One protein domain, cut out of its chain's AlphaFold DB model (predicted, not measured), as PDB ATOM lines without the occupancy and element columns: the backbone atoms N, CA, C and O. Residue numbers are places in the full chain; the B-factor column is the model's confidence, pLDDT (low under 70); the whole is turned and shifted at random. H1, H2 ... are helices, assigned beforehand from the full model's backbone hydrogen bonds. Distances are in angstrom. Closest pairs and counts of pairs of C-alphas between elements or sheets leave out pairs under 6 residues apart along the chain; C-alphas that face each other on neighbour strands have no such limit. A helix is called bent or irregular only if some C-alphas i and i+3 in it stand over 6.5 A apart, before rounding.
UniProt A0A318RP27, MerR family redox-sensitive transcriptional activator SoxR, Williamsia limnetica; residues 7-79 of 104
ATOM      1  N   HIS A   7     150.698 155.429 229.249       87.31
ATOM      2  CA  HIS A   7     151.557 154.326 229.694       87.31
ATOM      3  C   HIS A   7     151.053 152.941 229.246       87.31
ATOM      4  O   HIS A   7     151.834 151.994 229.193       87.31
ATOM      5  N   THR A   8     149.775 152.817 228.877       91.12
ATOM      6  CA  THR A   8     149.176 151.564 228.392       91.12
ATOM      7  C   THR A   8     149.864 151.063 227.130       91.12
ATOM      8  O   THR A   8     150.102 149.866 227.007       91.12
ATOM      9  N   ILE A   9     150.268 151.967 226.230       91.44
ATOM     10  CA  ILE A   9     150.992 151.598 225.005       91.44
ATOM     11  C   ILE A   9     152.286 150.866 225.368       91.44
ATOM     12  O   ILE A   9     152.541 149.777 224.868       91.44
ATOM     13  N   ARG A  10     153.054 151.404 226.323       89.06
ATOM     14  CA  ARG A  10     154.306 150.789 226.780       89.06
ATOM     15  C   ARG A  10     154.076 149.416 227.417       89.06
ATOM     16  O   ARG A  10     154.870 148.510 227.185       89.06
ATOM     17  N   ARG A  11     152.992 149.245 228.184       91.19
ATOM     18  CA  ARG A  11     152.605 147.938 228.749       91.19
ATOM     19  C   ARG A  11     152.336 146.920 227.644       91.19
ATOM     20  O   ARG A  11     152.900 145.834 227.684       91.19
ATOM     21  N   VAL A  12     151.535 147.286 226.643       92.31
ATOM     22  CA  VAL A  12     151.207 146.403 225.513       92.31
ATOM     23  C   VAL A  12     152.453 146.056 224.699       92.31
ATOM     24  O   VAL A  12     152.642 144.889 224.370       92.31
ATOM     25  N   SER A  13     153.344 147.016 224.438       92.00
ATOM     26  CA  SER A  13     154.606 146.748 223.736       92.00
ATOM     27  C   SER A  13     155.494 145.746 224.482       92.00
ATOM     28  O   SER A  13     156.086 144.872 223.853       92.00
ATOM     29  N   LEU A  14     155.566 145.828 225.816       88.38
ATOM     30  CA  LEU A  14     156.311 144.856 226.628       88.38
ATOM     31  C   LEU A  14     155.672 143.464 226.589       88.38
ATOM     32  O   LEU A  14     156.384 142.473 226.456       88.38
ATOM     33  N   ILE A  15     154.339 143.389 226.645       91.56
ATOM     34  CA  ILE A  15     153.601 142.124 226.522       91.56
ATOM     35  C   ILE A  15     153.871 141.481 225.154       91.56
ATOM     36  O   ILE A  15     154.218 140.305 225.087       91.56
ATOM     37  N   GLN A  16     153.771 142.252 224.066       93.50
ATOM     38  CA  GLN A  16     154.045 141.762 222.710       93.50
ATOM     39  C   GLN A  16     155.480 141.247 222.562       93.50
ATOM     40  O   GLN A  16     155.700 140.196 221.959       93.50
ATOM     41  N   LEU A  17     156.454 141.961 223.132       88.31
ATOM     42  CA  LEU A  17     157.851 141.546 223.106       88.31
ATOM     43  C   LEU A  17     158.067 140.228 223.864       88.31
ATOM     44  O   LEU A  17     158.751 139.343 223.358       88.31
ATOM     45  N   ALA A  18     157.456 140.073 225.040       87.50
ATOM     46  CA  ALA A  18     157.564 138.849 225.828       87.50
ATOM     47  C   ALA A  18     156.977 137.634 225.097       87.50
ATOM     48  O   ALA A  18     157.632 136.598 224.984       87.50
ATOM     49  N   VAL A  19     155.780 137.786 224.520       89.94
ATOM     50  CA  VAL A  19     155.131 136.727 223.732       89.94
ATOM     51  C   VAL A  19     155.990 136.337 222.528       89.94
ATOM     52  O   VAL A  19     156.133 135.152 222.237       89.94
ATOM     53  N   ARG A  20     156.636 137.306 221.862       88.31
ATOM     54  CA  ARG A  20     157.568 137.034 220.755       88.31
ATOM     55  C   ARG A  20     158.776 136.191 221.180       88.31
ATOM     56  O   ARG A  20     159.281 135.425 220.367       88.31
ATOM     57  N   PHE A  21     159.220 136.301 222.431       82.12
ATOM     58  CA  PHE A  21     160.277 135.454 222.996       82.12
ATOM     59  C   PHE A  21     159.769 134.104 223.529       82.12
ATOM     60  O   PHE A  21     160.540 133.338 224.103       82.12
ATOM     61  N   GLY A  22     158.487 133.783 223.332       85.75
ATOM     62  CA  GLY A  22     157.897 132.524 223.785       85.75
ATOM     63  C   GLY A  22     157.629 132.476 225.290       85.75
ATOM     64  O   GLY A  22     157.520 131.384 225.857       85.75
ATOM     65  N   ILE A  23     157.537 133.642 225.939       86.81
ATOM     66  CA  ILE A  23     157.167 133.762 227.351       86.81
ATOM     67  C   ILE A  23     155.632 133.707 227.462       86.81
ATOM     68  O   ILE A  23     154.946 134.491 226.795       86.81
ATOM     69  N   PRO A  24     155.066 132.812 228.292       90.12
ATOM     70  CA  PRO A  24     153.627 132.737 228.521       90.12
ATOM     71  C   PRO A  24     153.055 134.032 229.106       90.12
ATOM     72  O   PRO A  24     153.651 134.647 229.987       90.12
ATOM     73  N   LEU A  25     151.838 134.401 228.695       92.81
ATOM     74  CA  LEU A  25     151.139 135.576 229.239       92.81
ATOM     75  C   LEU A  25     150.940 135.507 230.761       92.81
ATOM     76  O   LEU A  25     150.928 136.553 231.404       92.81
ATOM     77  N   ALA A  26     150.812 134.303 231.329       91.88
ATOM     78  CA  ALA A  26     150.724 134.099 232.774       91.88
ATOM     79  C   ALA A  26     151.985 134.601 233.499       91.88
ATOM     80  O   ALA A  26     151.876 135.399 234.424       91.88
ATOM     81  N   GLU A  27     153.176 134.249 233.005       89.00
ATOM     82  CA  GLU A  27     154.447 134.719 233.575       89.00
ATOM     83  C   GLU A  27     154.594 136.242 233.427       89.00
ATOM     84  O   GLU A  27     155.046 136.936 234.336       89.00
ATOM     85  N   VAL A  28     154.151 136.807 232.297       90.00
ATOM     86  CA  VAL A  28     154.130 138.268 232.119       90.00
ATOM     87  C   VAL A  28     153.190 138.929 233.135       90.00
ATOM     88  O   VAL A  28     153.525 139.976 233.689       90.00
ATOM     89  N   ALA A  29     152.027 138.332 233.405       90.94
ATOM     90  CA  ALA A  29     151.077 138.844 234.386       90.94
ATOM     91  C   ALA A  29     151.650 138.819 235.811       90.94
ATOM     92  O   ALA A  29     151.526 139.818 236.517       90.94
ATOM     93  N   GLU A  30     152.333 137.742 236.207       90.19
ATOM     94  CA  GLU A  30     153.017 137.625 237.504       90.19
ATOM     95  C   GLU A  30     154.065 138.725 237.697       90.19
ATOM     96  O   GLU A  30     154.108 139.391 238.733       90.19
ATOM     97  N   VAL A  31     154.863 138.995 236.663       88.25
ATOM     98  CA  VAL A  31     155.870 140.062 236.693       88.25
ATOM     99  C   VAL A  31     155.206 141.414 236.895       88.25
ATOM    100  O   VAL A  31     155.637 142.195 237.738       88.25
ATOM    101  N   PHE A  32     154.132 141.692 236.161       90.19
ATOM    102  CA  PHE A  32     153.404 142.949 236.290       90.19
ATOM    103  C   PHE A  32     152.719 143.086 237.656       90.19
ATOM    104  O   PHE A  32     152.642 144.201 238.171       90.19
ATOM    105  N   ALA A  33     152.256 141.981 238.245       90.50
ATOM    106  CA  ALA A  33     151.677 141.941 239.586       90.50
ATOM    107  C   ALA A  33     152.726 142.151 240.690       90.50
ATOM    108  O   ALA A  33     152.411 142.715 241.732       90.50
ATOM    109  N   SER A  34     153.980 141.754 240.453       87.81
ATOM    110  CA  SER A  34     155.083 141.952 241.405       87.81
ATOM    111  C   SER A  34     155.575 143.404 241.507       87.81
ATOM    112  O   SER A  34     156.375 143.733 242.385       87.81
ATOM    113  N   LEU A  35     155.133 144.287 240.602       88.81
ATOM    114  CA  LEU A  35     155.592 145.671 240.555       88.81
ATOM    115  C   LEU A  35     154.788 146.583 241.490       88.81
ATOM    116  O   LEU A  35     153.556 146.560 241.451       88.81
ATOM    117  N   PRO A  36     155.464 147.473 242.245       86.19
ATOM    118  CA  PRO A  36     154.794 148.455 243.091       86.19
ATOM    119  C   PRO A  36     153.815 149.322 242.296       86.19
ATOM    120  O   PRO A  36     154.114 149.737 241.169       86.19
ATOM    121  N   ASP A  37     152.657 149.595 242.893       83.19
ATOM    122  CA  ASP A  37     151.628 150.508 242.378       83.19
ATOM    123  C   ASP A  37     151.129 150.179 240.959       83.19
ATOM    124  O   ASP A  37     150.660 151.050 240.223       83.19
ATOM    125  N   GLY A  38     151.275 148.921 240.524       77.50
ATOM    126  CA  GLY A  38     150.861 148.479 239.191       77.50
ATOM    127  C   GLY A  38     151.574 149.213 238.052       77.50
ATOM    128  O   GLY A  38     151.076 149.237 236.918       77.50
ATOM    129  N   ARG A  39     152.734 149.827 238.327       86.31
ATOM    130  CA  ARG A  39     153.485 150.615 237.346       86.31
ATOM    131  C   ARG A  39     153.944 149.758 236.166       86.31
ATOM    132  O   ARG A  39     153.980 148.534 236.205       86.31
ATOM    133  N   THR A  40     154.328 150.417 235.077       85.44
ATOM    134  CA  THR A  40     154.934 149.711 233.937       85.44
ATOM    135  C   THR A  40     156.369 149.293 234.292       85.44
ATOM    136  O   THR A  40     157.091 150.127 234.858       85.44
ATOM    137  N   PRO A  41     156.810 148.064 233.950       86.44
ATOM    138  CA  PRO A  41     158.193 147.651 234.150       86.44
ATOM    139  C   PRO A  41     159.167 148.640 233.498       86.44
ATOM    140  O   PRO A  41     158.993 149.087 232.354       86.44
ATOM    141  N   ASN A  42     160.202 149.010 234.241       86.75
ATOM    142  CA  ASN A  42     161.331 149.766 233.726       86.75
ATOM    143  C   ASN A  42     162.439 148.800 233.264       86.75
ATOM    144  O   ASN A  42     162.308 147.580 233.352       86.75
ATOM    145  N   LYS A  43     163.546 149.349 232.750       83.56
ATOM    146  CA  LYS A  43     164.667 148.546 232.242       83.56
ATOM    147  C   LYS A  43     165.262 147.616 233.309       83.56
ATOM    148  O   LYS A  43     165.598 146.487 232.981       83.56
ATOM    149  N   LYS A  44     165.376 148.072 234.562       86.31
ATOM    150  CA  LYS A  44     165.944 147.285 235.668       86.31
ATOM    151  C   LYS A  44     165.036 146.120 236.050       86.31
ATOM    152  O   LYS A  44     165.530 145.011 236.221       86.31
ATOM    153  N   ASP A  45     163.723 146.355 236.126       87.12
ATOM    154  CA  ASP A  45     162.757 145.281 236.393       87.12
ATOM    155  C   ASP A  45     162.845 144.214 235.301       87.12
ATOM    156  O   ASP A  45     162.951 143.026 235.588       87.12
ATOM    157  N   TRP A  46     162.894 144.660 234.040       82.69
ATOM    158  CA  TRP A  46     162.985 143.760 232.899       82.69
ATOM    159  C   TRP A  46     164.278 142.955 232.894       82.69
ATOM    160  O   TRP A  46     164.239 141.764 232.626       82.69
ATOM    161  N   GLN A  47     165.413 143.574 233.229       84.75
ATOM    162  CA  GLN A  47     166.690 142.868 233.348       84.75
ATOM    163  C   GLN A  47     166.619 141.757 234.397       84.75
ATOM    164  O   GLN A  47     167.006 140.627 234.103       84.75
ATOM    165  N   LYS A  48     166.063 142.050 235.580       85.38
ATOM    166  CA  LYS A  48     165.915 141.066 236.659       85.38
ATOM    167  C   LYS A  48     165.040 139.886 236.232       85.38
ATOM    168  O   LYS A  48     165.436 138.740 236.407       85.38
ATOM    169  N   THR A  49     163.885 140.161 235.635       81.06
ATOM    170  CA  THR A  49     162.966 139.122 235.159       81.06
ATOM    171  C   THR A  49     163.535 138.332 233.979       81.06
ATOM    172  O   THR A  49     163.399 137.114 233.922       81.06
ATOM    173  N   SER A  50     164.219 139.008 233.050       81.44
ATOM    174  CA  SER A  50     164.772 138.380 231.846       81.44
ATOM    175  C   SER A  50     165.855 137.348 232.136       81.44
ATOM    176  O   SER A  50     166.119 136.509 231.281       81.44
ATOM    177  N   HIS A  51     166.463 137.377 233.326       85.88
ATOM    178  CA  HIS A  51     167.472 136.399 233.711       85.88
ATOM    179  C   HIS A  51     166.893 134.980 233.761       85.88
ATOM    180  O   HIS A  51     167.369 134.118 233.029       85.88
ATOM    181  N   GLY A  52     165.797 134.771 234.500       83.12
ATOM    182  CA  GLY A  52     165.150 133.455 234.581       83.12
ATOM    183  C   GLY A  52     164.569 132.991 233.240       83.12
ATOM    184  O   GLY A  52     164.603 131.809 232.903       83.12
ATOM    185  N   TRP A  53     164.094 133.925 232.411       84.50
ATOM    186  CA  TRP A  53     163.654 133.591 231.055       84.50
ATOM    187  C   TRP A  53     164.807 133.159 230.148       84.50
ATOM    188  O   TRP A  53     164.646 132.212 229.380       84.50
ATOM    189  N   ASN A  54     165.965 133.818 230.243       86.44
ATOM    190  CA  ASN A  54     167.159 133.428 229.499       86.44
ATOM    191  C   ASN A  54     167.653 132.038 229.909       86.44
ATOM    192  O   ASN A  54     168.006 131.255 229.032       86.44
ATOM    193  N   GLU A  55     167.633 131.705 231.200       88.19
ATOM    194  CA  GLU A  55     167.998 130.365 231.683       88.19
ATOM    195  C   GLU A  55     167.098 129.290 231.064       88.19
ATOM    196  O   GLU A  55     167.586 128.356 230.429       88.19
ATOM    197  N   ARG A  56     165.775 129.482 231.113       83.81
ATOM    198  CA  ARG A  56     164.810 128.559 230.497       83.81
ATOM    199  C   ARG A  56     164.956 128.456 228.974       83.81
ATOM    200  O   ARG A  56     164.699 127.399 228.392       83.81
ATOM    201  N   LEU A  57     165.327 129.543 228.296       86.00
ATOM    202  CA  LEU A  57     165.631 129.510 226.862       86.00
ATOM    203  C   LEU A  57     166.897 128.699 226.576       86.00
ATOM    204  O   LEU A  57     166.909 127.921 225.621       86.00
ATOM    205  N   GLU A  58     167.931 128.837 227.402       91.56
ATOM    206  CA  GLU A  58     169.172 128.084 227.238       91.56
ATOM    207  C   GLU A  58     168.958 126.588 227.509       91.56
ATOM    208  O   GLU A  58     169.418 125.759 226.728       91.56
ATOM    209  N   GLU A  59     168.167 126.220 228.521       90.56
ATOM    210  CA  GLU A  59     167.770 124.825 228.766       90.56
ATOM    211  C   GLU A  59     167.064 124.204 227.552       90.56
ATOM    212  O   GLU A  59     167.388 123.091 227.126       90.56
ATOM    213  N   ARG A  60     166.126 124.945 226.943       88.00
ATOM    214  CA  ARG A  60     165.435 124.516 225.717       88.00
ATOM    215  C   ARG A  60     166.398 124.375 224.545       88.00
ATOM    216  O   ARG A  60     166.318 123.390 223.816       88.00
ATOM    217  N   LYS A  61     167.319 125.323 224.370       93.69
ATOM    218  CA  LYS A  61     168.351 125.269 223.328       93.69
ATOM    219  C   LYS A  61     169.244 124.042 223.494       93.69
ATOM    220  O   LYS A  61     169.492 123.342 222.517       93.69
ATOM    221  N   GLN A  62     169.671 123.736 224.717       95.19
ATOM    222  CA  GLN A  62     170.453 122.534 225.000       95.19
ATOM    223  C   GLN A  62     169.657 121.255 224.726       95.19
ATOM    224  O   GLN A  62     170.199 120.318 224.146       95.19
ATOM    225  N   ALA A  63     168.376 121.205 225.104       90.38
ATOM    226  CA  ALA A  63     167.512 120.062 224.814       90.38
ATOM    227  C   ALA A  63     167.351 119.835 223.304       90.38
ATOM    228  O   ALA A  63     167.524 118.714 222.836       90.38
ATOM    229  N   ILE A  64     167.106 120.902 222.538       94.19
ATOM    230  CA  ILE A  64     167.037 120.843 221.073       94.19
ATOM    231  C   ILE A  64     168.378 120.381 220.492       94.19
ATOM    232  O   ILE A  64     168.391 119.507 219.631       94.19
ATOM    233  N   GLY A  65     169.502 120.902 220.992       94.56
ATOM    234  CA  GLY A  65     170.835 120.472 220.567       94.56
ATOM    235  C   GLY A  65     171.087 118.983 220.824       94.56
ATOM    236  O   GLY A  65     171.593 118.288 219.946       94.56
ATOM    237  N   ARG A  66     170.666 118.455 221.983       86.06
ATOM    238  CA  ARG A  66     170.724 117.011 222.270       86.06
ATOM    239  C   ARG A  66     169.888 116.208 221.278       86.06
ATOM    240  O   ARG A  66     170.420 115.290 220.669       86.06
ATOM    241  N   MET A  67     168.637 116.603 221.035       86.12
ATOM    242  CA  MET A  67     167.764 115.928 220.064       86.12
ATOM    243  C   MET A  67     168.346 115.950 218.643       86.12
ATOM    244  O   MET A  67     168.274 114.957 217.925       86.12
ATOM    245  N   GLN A  68     168.957 117.063 218.229       87.25
ATOM    246  CA  GLN A  68     169.635 117.170 216.933       87.25
ATOM    247  C   GLN A  68     170.849 116.236 216.841       87.25
ATOM    248  O   GLN A  68     171.053 115.594 215.807       87.25
ATOM    249  N   ASN A  69     171.628 116.124 217.918       82.75
ATOM    250  CA  ASN A  69     172.757 115.198 217.989       82.75
ATOM    251  C   ASN A  69     172.292 113.739 217.929       82.75
ATOM    252  O   ASN A  69     172.874 112.954 217.188       82.75
ATOM    253  N   GLU A  70     171.225 113.381 218.647       75.12
ATOM    254  CA  GLU A  70     170.624 112.042 218.598       75.12
ATOM    255  C   GLU A  70     170.109 111.714 217.191       75.12
ATOM    256  O   GLU A  70     170.409 110.645 216.656       75.12
ATOM    257  N   LEU A  71     169.412 112.656 216.544       75.50
ATOM    258  CA  LEU A  71     168.935 112.504 215.168       75.50
ATOM    259  C   LEU A  71     170.096 112.289 214.186       75.50
ATOM    260  O   LEU A  71     170.042 111.396 213.342       75.50
ATOM    261  N   THR A  72     171.169 113.068 214.319       69.12
ATOM    262  CA  THR A  72     172.362 112.938 213.468       69.12
ATOM    263  C   THR A  72     173.110 111.635 213.749       69.12
ATOM    264  O   THR A  72     173.558 110.972 212.816       69.12
ATOM    265  N   GLY A  73     173.189 111.208 215.012       60.62
ATOM    266  CA  GLY A  73     173.739 109.908 215.400       60.62
ATOM    267  C   GLY A  73     172.952 108.736 214.804       60.62
ATOM    268  O   GLY A  73     173.550 107.762 214.348       60.62
ATOM    269  N   CYS A  74     171.624 108.855 214.709       54.78
ATOM    270  CA  CYS A  74     170.773 107.873 214.032       54.78
ATOM    271  C   CYS A  74     171.029 107.813 212.516       54.78
ATOM    272  O   CYS A  74     170.965 106.730 211.931       54.78
ATOM    273  N   ILE A  75     171.359 108.948 211.886       53.56
ATOM    274  CA  ILE A  75     171.726 109.019 210.462       53.56
ATOM    275  C   ILE A  75     173.138 108.451 210.233       53.56
ATOM    276  O   ILE A  75     173.336 107.679 209.300       53.56
ATOM    277  N   GLY A  76     174.105 108.758 211.109       43.94
ATOM    278  CA  GLY A  76     175.494 108.280 211.016       43.94
ATOM    279  C   GLY A  76     175.676 106.786 211.311       43.94
ATOM    280  O   GLY A  76     176.573 106.156 210.762       43.94
ATOM    281  N   CYS A  77     174.793 106.194 212.123       48.84
ATOM    282  CA  CYS A  77     174.718 104.743 212.322       48.84
ATOM    283  C   CYS A  77     174.097 104.014 211.110       48.84
ATOM    284  O   CYS A  77     174.207 102.794 211.002       48.84
ATOM    285  N   GLY A  78     173.440 104.741 210.195       48.62
ATOM    286  CA  GLY A  78     172.888 104.205 208.947       48.62
ATOM    287  C   GLY A  78     171.719 103.228 209.112       48.62
ATOM    288  O   GLY A  78     171.264 102.663 208.121       48.62
ATOM    289  N   CYS A  79     171.218 103.001 210.330       54.94
ATOM    290  CA  CYS A  79     170.257 101.929 210.565       54.94
ATOM    291  C   CYS A  79     168.797 102.340 210.349       54.94
ATOM    292  O   CYS A  79     168.044 101.474 209.915       54.94
TER     293      CYS A  79
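AT A GLANCE: This is residues 7 to 79 of the 104 residues of the protein "MerR family redox-sensitive transcriptional activator SoxR" of Williamsia limnetica (UniProt A0A318RP27). A long helix, H3, sticks out as an arm from a small compact head, its residues 58 to 76 and the tail to residue 79 standing free. The head holds a helical hairpin, H1 and H2, with the first part of H3 loosely beside H2. The printed part has 73 residues with three named helices, in the order H1, H2, H3, and no named strand; the class is all helix. The whole is extended, with a radius of gyration of the C-alphas of 17.9 A and spans of 60 by 19 by 18 A; the arm makes the length.

HOW THE PARTS SIT: H3, residues 43 to 76, is the longest helix and touches no helix. It has a kink of 36 degrees near residue 50, yet is neither bent nor irregular, but only just: C-alphas 49 and 52 are 6.1 A apart. H2, residues 25 to 33, is close to H3 but not clearly touching, with 1 pair of C-alphas within 8 A, those of Val 31 and Thr 49 at 7.3 A. H2 and H3 run opposite ways at a shallow tilt of 23 degrees. H1, residues 7 to 20, touches H2 with its residues 15 to 19 alone; the closest C-alphas are those of Ile 15 and Val 28, 6.8 A apart. H1 and H2 are a hairpin, running opposite ways at a steep tilt of 39 degrees. H1 and H3 are apart. In H1 and H2 every O i to N i+4 pair is within hydrogen-bond range; in H3 28 of 30 are.

IN THESE COORDINATES: H3 begins at C-alpha 43, (164.667, 148.546, 232.242), and ends at C-alpha 76, (175.494, 108.280, 211.016), 46.8 A from first to last C-alpha. H1, residues 7 to 20, begins at C-alpha 7, (151.557, 154.326, 229.694), and measures 20.4 A. H2, residues 25 to 33, measures 12.2 A.

THE WHOLE: The two C-alphas farthest apart are those of Asp 37 and Cys 79, at 61.0 A. Without residues 58 to 79, which stand free, the body has 51 residues, spans 29 by 18 by 18 A and has a radius of gyration of 10.3 A. The printed part has no cut. The link from H1 to H2, 4 residues, is tight; that from H2 to H3, 9 residues, is short. The mean pLDDT of the printed part is 83.9; residues 72 to 79 are under 70, a stretch of low confidence at the free end.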